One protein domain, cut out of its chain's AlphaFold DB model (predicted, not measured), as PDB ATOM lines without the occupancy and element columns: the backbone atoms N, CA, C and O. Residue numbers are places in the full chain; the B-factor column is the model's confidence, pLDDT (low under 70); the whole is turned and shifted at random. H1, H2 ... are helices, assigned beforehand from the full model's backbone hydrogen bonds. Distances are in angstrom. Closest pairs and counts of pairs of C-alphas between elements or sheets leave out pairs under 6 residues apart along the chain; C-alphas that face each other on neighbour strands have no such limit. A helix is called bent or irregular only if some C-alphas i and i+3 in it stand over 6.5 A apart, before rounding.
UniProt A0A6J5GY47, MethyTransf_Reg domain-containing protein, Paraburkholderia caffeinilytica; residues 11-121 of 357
ATOM      1  N   GLU A  11     126.931 228.589 267.803       95.44
ATOM      2  CA  GLU A  11     126.887 228.530 269.269       95.44
ATOM      3  C   GLU A  11     126.726 229.933 269.879       95.44
ATOM      4  O   GLU A  11     125.829 230.169 270.690       95.44
ATOM      5  N   ASN A  12     127.519 230.904 269.417       95.62
ATOM      6  CA  ASN A  12     127.407 232.290 269.864       95.62
ATOM      7  C   ASN A  12     126.088 232.943 269.414       95.62
ATOM      8  O   ASN A  12     125.515 233.723 270.178       95.62
ATOM      9  N   ARG A  13     125.556 232.613 268.225       95.81
ATOM     10  CA  ARG A  13     124.216 233.065 267.798       95.81
ATOM     11  C   ARG A  13     123.119 232.551 268.730       95.81
ATOM     12  O   ARG A  13     122.259 233.336 269.123       95.81
ATOM     13  N   VAL A  14     123.176 231.281 269.142       95.38
ATOM     14  CA  VAL A  14     122.236 230.692 270.115       95.38
ATOM     15  C   VAL A  14     122.331 231.396 271.473       95.38
ATOM     16  O   VAL A  14     121.302 231.765 272.041       95.38
ATOM     17  N   LEU A  15     123.545 231.655 271.973       96.38
ATOM     18  CA  LEU A  15     123.753 232.385 273.232       96.38
ATOM     19  C   LEU A  15     123.215 233.825 273.175       96.38
ATOM     20  O   LEU A  15     122.626 234.298 274.148       96.38
ATOM     21  N   ILE A  16     123.377 234.517 272.043       95.75
ATOM     22  CA  ILE A  16     122.826 235.863 271.832       95.75
ATOM     23  C   ILE A  16     121.296 235.830 271.732       95.75
ATOM     24  O   ILE A  16     120.643 236.667 272.353       95.75
ATOM     25  N   ALA A  17     120.713 234.872 271.007       95.31
ATOM     26  CA  ALA A  17     119.262 234.717 270.906       95.31
ATOM     27  C   ALA A  17     118.627 234.485 272.292       95.31
ATOM     28  O   ALA A  17     117.687 235.181 272.678       95.31
ATOM     29  N   ASP A  18     119.212 233.598 273.104       96.00
ATOM     30  CA  ASP A  18     118.774 233.374 274.483       96.00
ATOM     31  C   ASP A  18     119.006 234.592 275.402       96.00
ATOM     32  O   ASP A  18     118.160 234.901 276.247       96.00
ATOM     33  N   PHE A  19     120.111 235.327 275.232       96.25
ATOM     34  CA  PHE A  19     120.333 236.587 275.948       96.25
ATOM     35  C   PHE A  19     119.240 237.610 275.625       96.25
ATOM     36  O   PHE A  19     118.663 238.179 276.552       96.25
ATOM     37  N   ILE A  20     118.922 237.806 274.341       95.81
ATOM     38  CA  ILE A  20     117.860 238.710 273.884       95.81
ATOM     39  C   ILE A  20     116.524 238.301 274.510       95.81
ATOM     40  O   ILE A  20     115.911 239.111 275.203       95.81
ATOM     41  N   ARG A  21     116.130 237.029 274.375       95.25
ATOM     42  CA  ARG A  21     114.900 236.460 274.955       95.25
ATOM     43  C   ARG A  21     114.761 236.705 276.466       95.25
ATOM     44  O   ARG A  21     113.650 236.813 276.970       95.25
ATOM     45  N   ARG A  22     115.874 236.751 277.208       96.31
ATOM     46  CA  ARG A  22     115.897 236.962 278.671       96.31
ATOM     47  C   ARG A  22     116.048 238.419 279.112       96.31
ATOM     48  O   ARG A  22     115.972 238.672 280.317       96.31
ATOM     49  N   LYS A  23     116.382 239.343 278.207       96.94
ATOM     50  CA  LYS A  23     116.789 240.721 278.550       96.94
ATOM     51  C   LYS A  23     116.049 241.813 277.793       96.94
ATOM     52  O   LYS A  23     116.121 242.964 278.213       96.94
ATOM     53  N   LEU A  24     115.352 241.472 276.718       96.38
ATOM     54  CA  LEU A  24     114.404 242.366 276.078       96.38
ATOM     55  C   LEU A  24     113.128 242.433 276.927       96.38
ATOM     56  O   LEU A  24     112.613 241.401 277.348       96.38
ATOM     57  N   ASN A  25     112.639 243.643 277.188       95.12
ATOM     58  CA  ASN A  25     111.331 243.843 277.814       95.12
ATOM     59  C   ASN A  25     110.212 243.541 276.806       95.12
ATOM     60  O   ASN A  25     110.428 243.643 275.596       95.12
ATOM     61  N   ASP A  26     109.002 243.266 277.295       88.56
ATOM     62  CA  ASP A  26     107.811 243.168 276.444       88.56
ATOM     63  C   ASP A  26     107.628 244.459 275.622       88.56
ATOM     64  O   ASP A  26     107.721 245.569 276.151       88.56
ATOM     65  N   GLY A  27     107.416 244.320 274.310       88.19
ATOM     66  CA  GLY A  27     107.360 245.449 273.368       88.19
ATOM     67  C   GLY A  27     108.711 246.115 273.057       88.19
ATOM     68  O   GLY A  27     108.743 247.120 272.351       88.19
ATOM     69  N   GLY A  28     109.829 245.587 273.565       91.81
ATOM     70  CA  GLY A  28     111.170 246.079 273.251       91.81
ATOM     71  C   GLY A  28     111.599 245.783 271.809       91.81
ATOM     72  O   GLY A  28     111.199 244.786 271.214       91.81
ATOM     73  N   VAL A  29     112.475 246.631 271.263       94.25
ATOM     74  CA  VAL A  29     112.987 246.527 269.885       94.25
ATOM     75  C   VAL A  29     114.464 246.128 269.885       94.25
ATOM     76  O   VAL A  29     115.259 246.648 270.669       94.25
ATOM     77  N   VAL A  30     114.858 245.231 268.973       94.19
ATOM     78  CA  VAL A  30     116.259 244.830 268.765       94.19
ATOM     79  C   VAL A  30     116.718 245.232 267.372       94.19
ATOM     80  O   VAL A  30     116.354 244.613 266.378       94.19
ATOM     81  N   TYR A  31     117.605 246.225 267.305       95.00
ATOM     82  CA  TYR A  31     118.352 246.513 266.085       95.00
ATOM     83  C   TYR A  31     119.443 245.456 265.845       95.00
ATOM     84  O   TYR A  31     120.260 245.184 266.738       95.00
ATOM     85  N   MET A  32     119.503 244.914 264.628       93.62
ATOM     86  CA  MET A  32     120.500 243.937 264.190       93.62
ATOM     87  C   MET A  32     120.952 244.204 262.748       93.62
ATOM     88  O   MET A  32     120.113 244.292 261.859       93.62
ATOM     89  N   SER A  33     122.267 244.241 262.504       94.50
ATOM     90  CA  SER A  33     122.845 244.186 261.150       94.50
ATOM     91  C   SER A  33     123.635 242.894 260.907       94.50
ATOM     92  O   SER A  33     124.231 242.326 261.830       94.50
ATOM     93  N   TYR A  34     123.597 242.411 259.661       94.88
ATOM     94  CA  TYR A  34     124.214 241.163 259.205       94.88
ATOM     95  C   TYR A  34     124.478 241.198 257.692       94.88
ATOM     96  O   TYR A  34     123.795 241.905 256.951       94.88
ATOM     97  N   ASN A  35     125.443 240.405 257.226       94.56
ATOM     98  CA  ASN A  35     125.745 240.256 255.803       94.56
ATOM     99  C   ASN A  35     124.705 239.318 255.169       94.56
ATOM    100  O   ASN A  35     124.432 238.238 255.699       94.56
ATOM    101  N   THR A  36     124.111 239.720 254.041       93.88
ATOM    102  CA  THR A  36     122.958 239.017 253.449       93.88
ATOM    103  C   THR A  36     123.266 238.287 252.137       93.88
ATOM    104  O   THR A  36     124.081 238.731 251.320       93.88
ATOM    105  N   GLN A  37     122.586 237.160 251.920       92.38
ATOM    106  CA  GLN A  37     122.533 236.457 250.633       92.38
ATOM    107  C   GLN A  37     121.327 236.935 249.801       92.38
ATOM    108  O   GLN A  37     120.264 237.170 250.376       92.38
ATOM    109  N   PRO A  38     121.433 237.038 248.459       88.94
ATOM    110  CA  PRO A  38     122.555 236.615 247.612       88.94
ATOM    111  C   PRO A  38     123.642 237.685 247.384       88.94
ATOM    112  O   PRO A  38     124.591 237.420 246.654       88.94
ATOM    113  N   GLY A  39     123.540 238.886 247.971       87.12
ATOM    114  CA  GLY A  39     124.458 240.005 247.677       87.12
ATOM    115  C   GLY A  39     125.947 239.691 247.900       87.12
ATOM    116  O   GLY A  39     126.810 240.153 247.146       87.12
ATOM    117  N   TRP A  40     126.240 238.840 248.887       89.50
ATOM    118  CA  TRP A  40     127.587 238.348 249.188       89.50
ATOM    119  C   TRP A  40     128.025 237.097 248.405       89.50
ATOM    120  O   TRP A  40     129.202 236.742 248.469       89.50
ATOM    121  N   ALA A  41     127.138 236.444 247.643       90.06
ATOM    122  CA  ALA A  41     127.415 235.169 246.970       90.06
ATOM    123  C   ALA A  41     128.660 235.222 246.067       90.06
ATOM    124  O   ALA A  41     129.512 234.339 246.143       90.06
ATOM    125  N   ALA A  42     128.800 236.292 245.274       88.88
ATOM    126  CA  ALA A  42     129.931 236.496 244.363       88.88
ATOM    127  C   ALA A  42     131.296 236.611 245.081       88.88
ATOM    128  O   ALA A  42     132.337 236.310 244.504       88.88
ATOM    129  N   MET A  43     131.301 237.040 246.349       90.50
ATOM    130  CA  MET A  43     132.521 237.234 247.140       90.50
ATOM    131  C   MET A  43     132.899 236.021 247.998       90.50
ATOM    132  O   MET A  43     134.031 235.975 248.480       90.50
ATOM    133  N   LEU A  44     132.008 235.032 248.182       90.88
ATOM    134  CA  LEU A  44     132.318 233.854 249.007       90.88
ATOM    135  C   LEU A  44     133.589 233.122 248.529       90.88
ATOM    136  O   LEU A  44     134.465 232.897 249.368       90.88
ATOM    137  N   PRO A  45     133.766 232.795 247.227       91.19
ATOM    138  CA  PRO A  45     134.940 232.039 246.787       91.19
ATOM    139  C   PRO A  45     136.227 232.864 246.866       91.19
ATOM    140  O   PRO A  45     137.294 232.316 247.128       91.19
ATOM    141  N   VAL A  46     136.132 234.187 246.694       91.81
ATOM    142  CA  VAL A  46     137.273 235.101 246.837       91.81
ATOM    143  C   VAL A  46     137.736 235.175 248.289       91.81
ATOM    144  O   VAL A  46     138.929 235.036 248.558       91.81
ATOM    145  N   ARG A  47     136.807 235.315 249.244       92.44
ATOM    146  CA  ARG A  47     137.143 235.274 250.673       92.44
ATOM    147  C   ARG A  47     137.731 233.920 251.079       92.44
ATOM    148  O   ARG A  47     138.670 233.890 251.874       92.44
ATOM    149  N   GLU A  48     137.206 232.818 250.550       92.12
ATOM    150  CA  GLU A  48     137.741 231.479 250.822       92.12
ATOM    151  C   GLU A  48     139.177 231.329 250.295       92.12
ATOM    152  O   GLU A  48     140.058 230.863 251.019       92.12
ATOM    153  N   LEU A  49     139.446 231.818 249.080       93.12
ATOM    154  CA  LEU A  49     140.781 231.825 248.481       93.12
ATOM    155  C   LEU A  49     141.778 232.664 249.301       93.12
ATOM    156  O   LEU A  49     142.886 232.195 249.580       93.12
ATOM    157  N   MET A  50     141.370 233.856 249.759       93.75
ATOM    158  CA  MET A  50     142.172 234.687 250.668       93.75
ATOM    159  C   MET A  50     142.482 233.962 251.984       93.75
ATOM    160  O   MET A  50     143.635 233.939 252.415       93.75
ATOM    161  N   ASN A  51     141.480 233.342 252.616       91.88
ATOM    162  CA  ASN A  51     141.663 232.632 253.884       91.88
ATOM    163  C   ASN A  51     142.547 231.389 253.736       91.88
ATOM    164  O   ASN A  51     143.421 231.168 254.574       91.88
ATOM    165  N   CYS A  52     142.394 230.621 252.656       91.44
ATOM    166  CA  CYS A  52     143.282 229.504 252.338       91.44
ATOM    167  C   CYS A  52     144.740 229.968 252.196       91.44
ATOM    168  O   CYS A  52     145.634 229.381 252.814       91.44
ATOM    169  N   HIS A  53     144.986 231.050 251.449       93.31
ATOM    170  CA  HIS A  53     146.329 231.610 251.272       93.31
ATOM    171  C   HIS A  53     146.922 232.143 252.589       93.31
ATOM    172  O   HIS A  53     148.079 231.862 252.917       93.31
ATOM    173  N   PHE A  54     146.124 232.867 253.379       90.81
ATOM    174  CA  PHE A  54     146.515 233.377 254.695       90.81
ATOM    175  C   PHE A  54     146.883 232.241 255.658       90.81
ATOM    176  O   PHE A  54     147.955 232.270 256.262       90.81
ATOM    177  N   GLN A  55     146.050 231.199 255.758       89.00
ATOM    178  CA  GLN A  55     146.320 230.046 256.620       89.00
ATOM    179  C   GLN A  55     147.553 229.253 256.169       89.00
ATOM    180  O   GLN A  55     148.340 228.830 257.016       89.00
ATOM    181  N   ALA A  56     147.751 229.058 254.861       88.75
ATOM    182  CA  ALA A  56     148.955 228.417 254.332       88.75
ATOM    183  C   ALA A  56     150.216 229.226 254.685       88.75
ATOM    184  O   ALA A  56     151.183 228.671 255.213       88.75
ATOM    185  N   SER A  57     150.168 230.546 254.489       85.31
ATOM    186  CA  SER A  57     151.259 231.471 254.822       85.31
ATOM    187  C   SER A  57     151.585 231.468 256.319       85.31
ATOM    188  O   SER A  57     152.755 231.370 256.691       85.31
ATOM    189  N   ALA A  58     150.565 231.497 257.182       83.25
ATOM    190  CA  ALA A  58     150.727 231.460 258.634       83.25
ATOM    191  C   ALA A  58     151.340 230.135 259.122       83.25
ATOM    192  O   ALA A  58     152.242 230.145 259.959       83.25
ATOM    193  N   ARG A  59     150.915 228.989 258.564       85.00
ATOM    194  CA  ARG A  59     151.481 227.664 258.899       85.00
ATOM    195  C   ARG A  59     152.963 227.562 258.534       85.00
ATOM    196  O   ARG A  59     153.741 227.044 259.330       85.00
ATOM    197  N   LEU A  60     153.357 228.078 257.367       82.50
ATOM    198  CA  LEU A  60     154.753 228.068 256.911       82.50
ATOM    199  C   LEU A  60     155.669 228.966 257.759       82.50
ATOM    200  O   LEU A  60     156.848 228.662 257.910       82.50
ATOM    201  N   ASN A  61     155.134 230.047 258.336       76.50
ATOM    202  CA  ASN A  61     155.915 231.067 259.043       76.50
ATOM    203  C   ASN A  61     155.710 231.074 260.572       76.50
ATOM    204  O   ASN A  61     156.115 232.027 261.237       76.50
ATOM    205  N   ALA A  62     155.121 230.023 261.153       68.94
ATOM    206  CA  ALA A  62     154.717 229.969 262.567       68.94
ATOM    207  C   ALA A  62     155.853 230.169 263.602       68.94
ATOM    208  O   ALA A  62     155.577 230.408 264.773       68.94
ATOM    209  N   HIS A  63     157.122 230.086 263.183       71.25
ATOM    210  CA  HIS A  63     158.311 230.236 264.035       71.25
ATOM    211  C   HIS A  63     159.235 231.386 263.583       71.25
ATOM    212  O   HIS A  63     160.430 231.371 263.864       71.25
ATOM    213  N   SER A  64     158.705 232.381 262.865       70.62
ATOM    214  CA  SER A  64     159.489 233.469 262.249       70.62
ATOM    215  C   SER A  64     160.170 234.433 263.236       70.62
ATOM    216  O   SER A  64     161.018 235.220 262.823       70.62
ATOM    217  N   GLY A  65     159.780 234.428 264.518       76.88
ATOM    218  CA  GLY A  65     160.237 235.401 265.523       76.88
ATOM    219  C   GLY A  65     159.696 236.827 265.324       76.88
ATOM    220  O   GLY A  65     160.006 237.716 266.114       76.88
ATOM    221  N   VAL A  66     158.882 237.051 264.289       81.94
ATOM    222  CA  VAL A  66     158.248 238.337 263.968       81.94
ATOM    223  C   VAL A  66     157.028 238.556 264.880       81.94
ATOM    224  O   VAL A  66     156.306 237.595 265.154       81.94
ATOM    225  N   PRO A  67     156.736 239.792 265.335       84.50
ATOM    226  CA  PRO A  67     155.514 240.084 266.082       84.50
ATOM    227  C   PRO A  67     154.250 239.648 265.327       84.50
ATOM    228  O   PRO A  67     154.106 239.918 264.132       84.50
ATOM    229  N   ALA A  68     153.311 239.015 266.037       81.50
ATOM    230  CA  ALA A  68     152.120 238.402 265.443       81.50
ATOM    231  C   ALA A  68     151.266 239.386 264.618       81.50
ATOM    232  O   ALA A  68     150.744 239.018 263.570       81.50
ATOM    233  N   GLU A  69     151.164 240.648 265.046       82.00
ATOM    234  CA  GLU A  69     150.453 241.697 264.303       82.00
ATOM    235  C   GLU A  69     151.141 242.019 262.966       82.00
ATOM    236  O   GLU A  69     150.495 242.046 261.919       82.00
ATOM    237  N   THR A  70     152.466 242.206 262.974       83.31
ATOM    238  CA  THR A  70     153.257 242.437 261.757       83.31
ATOM    239  C   THR A  70     153.122 241.258 260.796       83.31
ATOM    240  O   THR A  70     152.864 241.456 259.612       83.31
ATOM    241  N   GLN A  71     153.210 240.031 261.318       83.94
ATOM    242  CA  GLN A  71     153.032 238.808 260.541       83.94
ATOM    243  C   GLN A  71     151.625 238.707 259.925       83.94
ATOM    244  O   GLN A  71     151.501 238.433 258.730       83.94
ATOM    245  N   ALA A  72     150.571 238.989 260.697       84.50
ATOM    246  CA  ALA A  72     149.196 239.008 260.198       84.50
ATOM    247  C   ALA A  72     149.012 240.044 259.077       84.50
ATOM    248  O   ALA A  72     148.455 239.711 258.031       84.50
ATOM    249  N   ARG A  73     149.545 241.264 259.240       86.94
ATOM    250  CA  ARG A  73     149.504 242.307 258.200       86.94
ATOM    251  C   ARG A  73     150.197 241.861 256.908       86.94
ATOM    252  O   ARG A  73     149.627 242.029 255.832       86.94
ATOM    253  N   THR A  74     151.379 241.249 257.003       88.62
ATOM    254  CA  THR A  74     152.098 240.696 255.841       88.62
ATOM    255  C   THR A  74     151.306 239.582 255.153       88.62
ATOM    256  O   THR A  74     151.230 239.556 253.926       88.62
ATOM    257  N   HIS A  75     150.685 238.672 255.908       90.00
ATOM    258  CA  HIS A  75     149.904 237.570 255.336       90.00
ATOM    259  C   HIS A  75     148.580 238.030 254.702       90.00
ATOM    260  O   HIS A  75     148.184 237.463 253.686       90.00
ATOM    261  N   ILE A  76     147.930 239.070 255.241       91.81
ATOM    262  CA  ILE A  76     146.754 239.709 254.624       91.81
ATOM    263  C   ILE A  76     147.135 240.343 253.280       91.81
ATOM    264  O   ILE A  76     146.483 240.074 252.273       91.81
ATOM    265  N   ALA A  77     148.220 241.125 253.242       90.50
ATOM    266  CA  ALA A  77     148.696 241.755 252.009       90.50
ATOM    267  C   ALA A  77     149.047 240.716 250.927       90.50
ATOM    268  O   ALA A  77     148.625 240.850 249.783       90.50
ATOM    269  N   ALA A  78     149.742 239.636 251.303       91.75
ATOM    270  CA  ALA A  78     150.078 238.552 250.380       91.75
ATOM    271  C   ALA A  78     148.838 237.788 249.870       91.75
ATOM    272  O   ALA A  78     148.810 237.369 248.717       91.75
ATOM    273  N   ALA A  79     147.800 237.616 250.698       93.94
ATOM    274  CA  ALA A  79     146.544 236.996 250.273       93.94
ATOM    275  C   ALA A  79     145.757 237.868 249.276       93.94
ATOM    276  O   ALA A  79     145.167 237.326 248.340       93.94
ATOM    277  N   LEU A  80     145.777 239.195 249.440       93.00
ATOM    278  CA  LEU A  80     145.183 240.133 248.481       93.00
ATOM    279  C   LEU A  80     145.931 240.147 247.144       93.00
ATOM    280  O   LEU A  80     145.296 240.025 246.100       93.00
ATOM    281  N   ASP A  81     147.262 240.237 247.170       93.12
ATOM    282  CA  ASP A  81     148.096 240.220 245.960       93.12
ATOM    283  C   ASP A  81     147.942 238.906 245.174       93.12
ATOM    284  O   ASP A  81     147.773 238.907 243.950       93.12
ATOM    285  N   PHE A  82     147.872 237.775 245.885       94.75
ATOM    286  CA  PHE A  82     147.572 236.476 245.292       94.75
ATOM    287  C   PHE A  82     146.189 236.445 244.624       94.75
ATOM    288  O   PHE A  82     146.075 236.019 243.475       94.75
ATOM    289  N   VAL A  83     145.138 236.932 245.293       94.25
ATOM    290  CA  VAL A  83     143.791 237.009 244.701       94.25
ATOM    291  C   VAL A  83     143.753 237.940 243.494       94.25
ATOM    292  O   VAL A  83     143.182 237.565 242.472       94.25
ATOM    293  N   LYS A  84     144.391 239.111 243.568       93.94
ATOM    294  CA  LYS A  84     144.494 240.045 242.443       93.94
ATOM    295  C   LYS A  84     145.195 239.403 241.246       93.94
ATOM    296  O   LYS A  84     144.704 239.507 240.125       93.94
ATOM    297  N   THR A  85     146.277 238.667 241.494       94.31
ATOM    298  CA  THR A  85     146.992 237.891 240.473       94.31
ATOM    299  C   THR A  85     146.097 236.815 239.856       94.31
ATOM    300  O   THR A  85     146.030 236.709 238.635       94.31
ATOM    301  N   VAL A  86     145.360 236.050 240.671       93.12
ATOM    302  CA  VAL A  86     144.416 235.030 240.183       93.12
ATOM    303  C   VAL A  86     143.318 235.660 239.327       93.12
ATOM    304  O   VAL A  86     143.059 235.167 238.232       93.12
ATOM    305  N   VAL A  87     142.702 236.755 239.772       91.69
ATOM    306  CA  VAL A  87     141.633 237.450 239.035       91.69
ATOM    307  C   VAL A  87     142.146 238.020 237.708       91.69
ATOM    308  O   VAL A  87     141.497 237.833 236.680       91.69
ATOM    309  N   ALA A  88     143.363 238.573 237.681       91.94
ATOM    310  CA  ALA A  88     144.009 239.047 236.456       91.94
ATOM    311  C   ALA A  88     144.259 237.947 235.398       91.94
ATOM    312  O   ALA A  88     144.430 238.271 234.225       91.94
ATOM    313  N   THR A  89     144.225 236.655 235.760       94.38
ATOM    314  CA  THR A  89     144.257 235.547 234.776       94.38
ATOM    315  C   THR A  89     142.922 235.310 234.055       94.38
ATOM    316  O   THR A  89     142.843 234.420 233.211       94.38
ATOM    317  N   GLN A  90     141.878 236.086 234.372       90.81
ATOM    318  CA  GLN A  90     140.515 235.946 233.845       90.81
ATOM    319  C   GLN A  90     139.939 234.523 234.020       90.81
ATOM    320  O   GLN A  90     139.485 233.902 233.053       90.81
ATOM    321  N   PRO A  91     139.926 233.971 235.252       92.56
ATOM    322  CA  PRO A  91     139.341 232.663 235.508       92.56
ATOM    323  C   PRO A  91     137.850 232.691 235.156       92.56
ATOM    324  O   PRO A  91     137.176 233.698 235.368       92.56
ATOM    325  N   GLY A  92     137.300 231.568 234.682       92.94
ATOM    326  CA  GLY A  92     135.910 231.509 234.201       92.94
ATOM    327  C   GLY A  92     134.861 232.020 235.202       92.94
ATOM    328  O   GLY A  92     133.823 232.530 234.792       92.94
ATOM    329  N   TYR A  93     135.151 231.962 236.508       91.56
ATOM    330  CA  TYR A  93     134.318 232.562 237.552       91.56
ATOM    331  C   TYR A  93     134.281 234.101 237.507       91.56
ATOM    332  O   TYR A  93     133.204 234.671 237.660       91.56
ATOM    333  N   ALA A  94     135.413 234.771 237.268       89.75
ATOM    334  CA  ALA A  94     135.473 236.227 237.103       89.75
ATOM    335  C   ALA A  94     134.784 236.660 235.797       89.75
ATOM    336  O   ALA A  94     133.993 237.598 235.799       89.75
ATOM    337  N   VAL A  95     134.968 235.895 234.712       88.62
ATOM    338  CA  VAL A  95     134.312 236.148 233.412       88.62
ATOM    339  C   VAL A  95     132.780 236.181 233.529       88.62
ATOM    340  O   VAL A  95     132.138 237.010 232.888       88.62
ATOM    341  N   VAL A  96     132.180 235.320 234.363       91.75
ATOM    342  CA  VAL A  96     130.720 235.317 234.608       91.75
ATOM    343  C   VAL A  96     130.280 236.191 235.793       91.75
ATOM    344  O   VAL A  96     129.082 236.336 236.024       91.75
ATOM    345  N   ASN A  97     131.216 236.811 236.520       89.19
ATOM    346  CA  ASN A  97     130.963 237.765 237.606       89.19
ATOM    347  C   ASN A  97     131.805 239.045 237.394       89.19
ATOM    348  O   ASN A  97     132.696 239.316 238.194       89.19
ATOM    349  N   PRO A  98     131.544 239.870 236.362       83.81
ATOM    350  CA  PRO A  98     132.433 240.977 235.977       83.81
ATOM    351  C   PRO A  98     132.607 242.080 237.040       83.81
ATOM    352  O   PRO A  98     133.550 242.857 236.969       83.81
ATOM    353  N   GLN A  99     131.738 242.143 238.056       84.94
ATOM    354  CA  GLN A  99     131.913 243.028 239.221       84.94
ATOM    355  C   GLN A  99     133.052 242.583 240.161       84.94
ATOM    356  O   GLN A  99     133.362 243.285 241.123       84.94
ATOM    357  N   LEU A 100     133.639 241.398 239.953       87.00
ATOM    358  CA  LEU A 100     134.663 240.842 240.834       87.00
ATOM    359  C   LEU A 100     135.972 241.631 240.761       87.00
ATOM    360  O   LEU A 100     136.564 241.898 241.802       87.00
ATOM    361  N   ASP A 101     136.377 242.036 239.559       85.88
ATOM    362  CA  ASP A 101     137.615 242.776 239.305       85.88
ATOM    363  C   ASP A 101     137.596 244.122 240.050       85.88
ATOM    364  O   ASP A 101     138.483 244.406 240.853       85.88
ATOM    365  N   GLU A 102     136.516 244.896 239.882       87.94
ATOM    366  CA  GLU A 102     136.295 246.170 240.583       87.94
ATOM    367  C   GLU A 102     136.268 245.990 242.110       87.94
ATOM    368  O   GLU A 102     136.891 246.764 242.840       87.94
ATOM    369  N   ARG A 103     135.595 244.942 242.609       87.56
ATOM    370  CA  ARG A 103     135.551 244.629 244.046       87.56
ATOM    371  C   ARG A 103     136.931 244.270 244.598       87.56
ATOM    372  O   ARG A 103     137.280 244.735 245.678       87.56
ATOM    373  N   VAL A 104     137.731 243.483 243.881       89.62
ATOM    374  CA  VAL A 104     139.090 243.107 244.308       89.62
ATOM    375  C   VAL A 104     140.039 244.307 244.271       89.62
ATOM    376  O   VAL A 104     140.821 244.491 245.206       89.62
ATOM    377  N   ASP A 105     139.925 245.182 243.271       88.94
ATOM    378  CA  ASP A 105     140.675 246.444 243.229       88.94
ATOM    379  C   ASP A 105     140.238 247.445 244.309       88.94
ATOM    380  O   ASP A 105     141.063 248.241 244.766       88.94
ATOM    381  N   ALA A 106     138.976 247.412 244.752       88.69
ATOM    382  CA  ALA A 106     138.523 248.159 245.923       88.69
ATOM    383  C   ALA A 106     139.147 247.606 247.216       88.69
ATOM    384  O   ALA A 106     139.730 248.373 247.978       88.69
ATOM    385  N   LEU A 107     139.139 246.281 247.421       87.62
ATOM    386  CA  LEU A 107     139.765 245.642 248.593       87.62
ATOM    387  C   LEU A 107     141.257 245.956 248.734       87.62
ATOM    388  O   LEU A 107     141.749 246.104 249.849       87.62
ATOM    389  N   CYS A 108     141.978 246.098 247.621       85.81
ATOM    390  CA  CYS A 108     143.398 246.458 247.639       85.81
ATOM    391  C   CYS A 108     143.678 247.882 248.164       85.81
ATOM    392  O   CYS A 108     144.835 248.197 248.435       85.81
ATOM    393  N   LYS A 109     142.653 248.737 248.289       88.06
ATOM    394  CA  LYS A 109     142.746 250.116 248.806       88.06
ATOM    395  C   LYS A 109     142.309 250.231 250.269       88.06
ATOM    396  O   LYS A 109     142.505 251.277 250.882       88.06
ATOM    397  N   GLU A 110     141.707 249.180 250.821       88.88
ATOM    398  CA  GLU A 110     141.193 249.177 252.186       88.88
ATOM    399  C   GLU A 110     142.299 249.033 253.236       88.88
ATOM    400  O   GLU A 110     143.364 248.457 252.999       88.88
ATOM    401  N   ASN A 111     142.040 249.530 254.449       86.25
ATOM    402  CA  ASN A 111     143.022 249.432 255.527       86.25
ATOM    403  C   ASN A 111     143.106 247.994 256.085       86.25
ATOM    404  O   ASN A 111     142.121 247.252 256.139       86.25
ATOM    405  N   THR A 112     144.293 247.586 256.547       85.12
ATOM    406  CA  THR A 112     144.544 246.196 256.977       85.12
ATOM    407  C   THR A 112     143.712 245.755 258.189       85.12
ATOM    408  O   THR A 112     143.450 244.565 258.341       85.12
ATOM    409  N   HIS A 113     143.282 246.684 259.048       82.50
ATOM    410  CA  HIS A 113     142.425 246.390 260.198       82.50
ATOM    411  C   HIS A 113     140.975 246.118 259.772       82.50
ATOM    412  O   HIS A 113     140.394 245.133 260.225       82.50
ATOM    413  N   TYR A 114     140.432 246.914 258.842       85.12
ATOM    414  CA  TYR A 114     139.143 246.630 258.203       85.12
ATOM    415  C   TYR A 114     139.184 245.285 257.475       85.12
ATOM    416  O   TYR A 114     138.335 244.435 257.712       85.12
ATOM    417  N   LEU A 115     140.224 245.034 256.672       88.25
ATOM    418  CA  LEU A 115     140.393 243.763 255.965       88.25
ATOM    419  C   LEU A 115     140.433 242.566 256.927       88.25
ATOM    420  O   LEU A 115     139.746 241.570 256.697       88.25
ATOM    421  N   ALA A 116     141.180 242.668 258.031       85.94
ATOM    422  CA  ALA A 116     141.192 241.641 259.070       85.94
ATOM    423  C   ALA A 116     139.781 241.374 259.632       85.94
ATOM    424  O   ALA A 116     139.385 240.213 259.751       85.94
ATOM    425  N   HIS A 117     139.020 242.437 259.914       82.94
ATOM    426  CA  HIS A 117     137.685 242.366 260.508       82.94
ATOM    427  C   HIS A 117     136.541 242.055 259.520       82.94
ATOM    428  O   HIS A 117     135.500 241.595 259.972       82.94
ATOM    429  N   GLU A 118     136.708 242.247 258.209       84.75
ATOM    430  CA  GLU A 118     135.656 241.990 257.205       84.75
ATOM    431  C   GLU A 118     135.971 240.791 256.285       84.75
ATOM    432  O   GLU A 118     135.122 240.361 255.508       84.75
ATOM    433  N   TYR A 119     137.170 240.191 256.368       88.69
ATOM    434  CA  TYR A 119     137.541 239.053 255.507       88.69
ATOM    435  C   TYR A 119     138.270 237.906 256.219       88.69
ATOM    436  O   TYR A 119     138.008 236.748 255.879       88.69
ATOM    437  N   PHE A 120     139.107 238.166 257.229       89.25
ATOM    438  CA  PHE A 120     140.001 237.148 257.817       89.25
ATOM    439  C   PHE A 120     139.585 236.616 259.204       89.25
ATOM    440  O   PHE A 120     140.333 235.848 259.811       89.25
ATOM    441  N   ASN A 121     138.392 236.951 259.718       87.00
ATOM    442  CA  ASN A 121     137.880 236.287 260.926       87.00
ATOM    443  C   ASN A 121     137.660 234.785 260.690       87.00
ATOM    444  O   ASN A 121     137.270 234.366 259.599       87.00
TER     445      ASN A 121
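AT A GLANCE: This is residues 11 to 121 of the 357 residues of the protein "MethyTransf_Reg domain-containing protein" of Paraburkholderia caffeinilytica (UniProt A0A6J5GY47). The longest helix, H3, crosses H2 steeply as an X, and the shorter H5 and H6 pack one after the other on parts of H3, with little H4 beyond the last residues of H3. Away from this body reaches a thin arm: residues 31 to 41 and 21 to 27 stand free, and H1 sits at its far end, folding back and touching no other helix. The printed part has 111 residues with six named helices, H1 to H6 in chain order, no named strand, and the class all helix. It is loose, with a radius of gyration of the C-alphas of 18.2 A, and flat, spanning 55 by 42 by 23 A.

HOW THE PARTS SIT: Begin with H3, residues 68 to 88, the hub, which touches three helices. H2, residues 41 to 60, touches it at a steep tilt of 49 degrees, opposite ways; look at the closest C-alphas, Met 50 and Ala 79, 5.0 A apart. H5, residues 99 to 107, touches residues 80 to 88 of H3 alone, at a shallow tilt of 26 degrees, opposite ways, closest at the C-alphas of Lys 84 and Val 104, 6.5 A. H6, residues 112 to 119, touches residues 73 to 77 of H3 alone, at a steep tilt of 63 degrees, closest at the C-alphas of Arg 73 and Thr 112, 6.4 A. H6 and H2 only just touch, with 3 pairs of C-alphas within 8 A, the closest those of Arg 47 and Tyr 119, 6.1 A. H4, residues 92 to 95, is close to H3 but not clearly touching, the closest C-alphas being Val 87 and Ala 94, 6.6 A. H1, residues 11 to 23, is apart from H2 and H3. In H1, H3, H5 and H6 every O i to N i+4 pair is within hydrogen-bond range; in H2 14 of 16 are, and H4 is too short for such a pair.

IN THESE COORDINATES: Find C-alpha 68 at (152.120, 238.402, 265.443); from there H3 runs 30.1 A to C-alpha 88. H2 measures 29.9 A and is irregular: C-alphas 42 and 45 are 7.1 A apart. H1 begins at C-alpha 11, (126.887, 228.530, 269.269), and runs 18.4 A. H4 measures 5.0 A, H5 12.5 A, and H6 10.1 A, ending at C-alpha 119, (137.541, 239.053, 255.507).

THE WHOLE: The C-alphas of Asp 26 and Thr 89 are the two farthest apart, 55.9 A. The printed part has no cut. The link from H1 to H2, residues 24 to 40, is long, and that from H2 to H3 is short; the other three are tight. The mean pLDDT of the printed part is 89.5, and residue 62 is under 70.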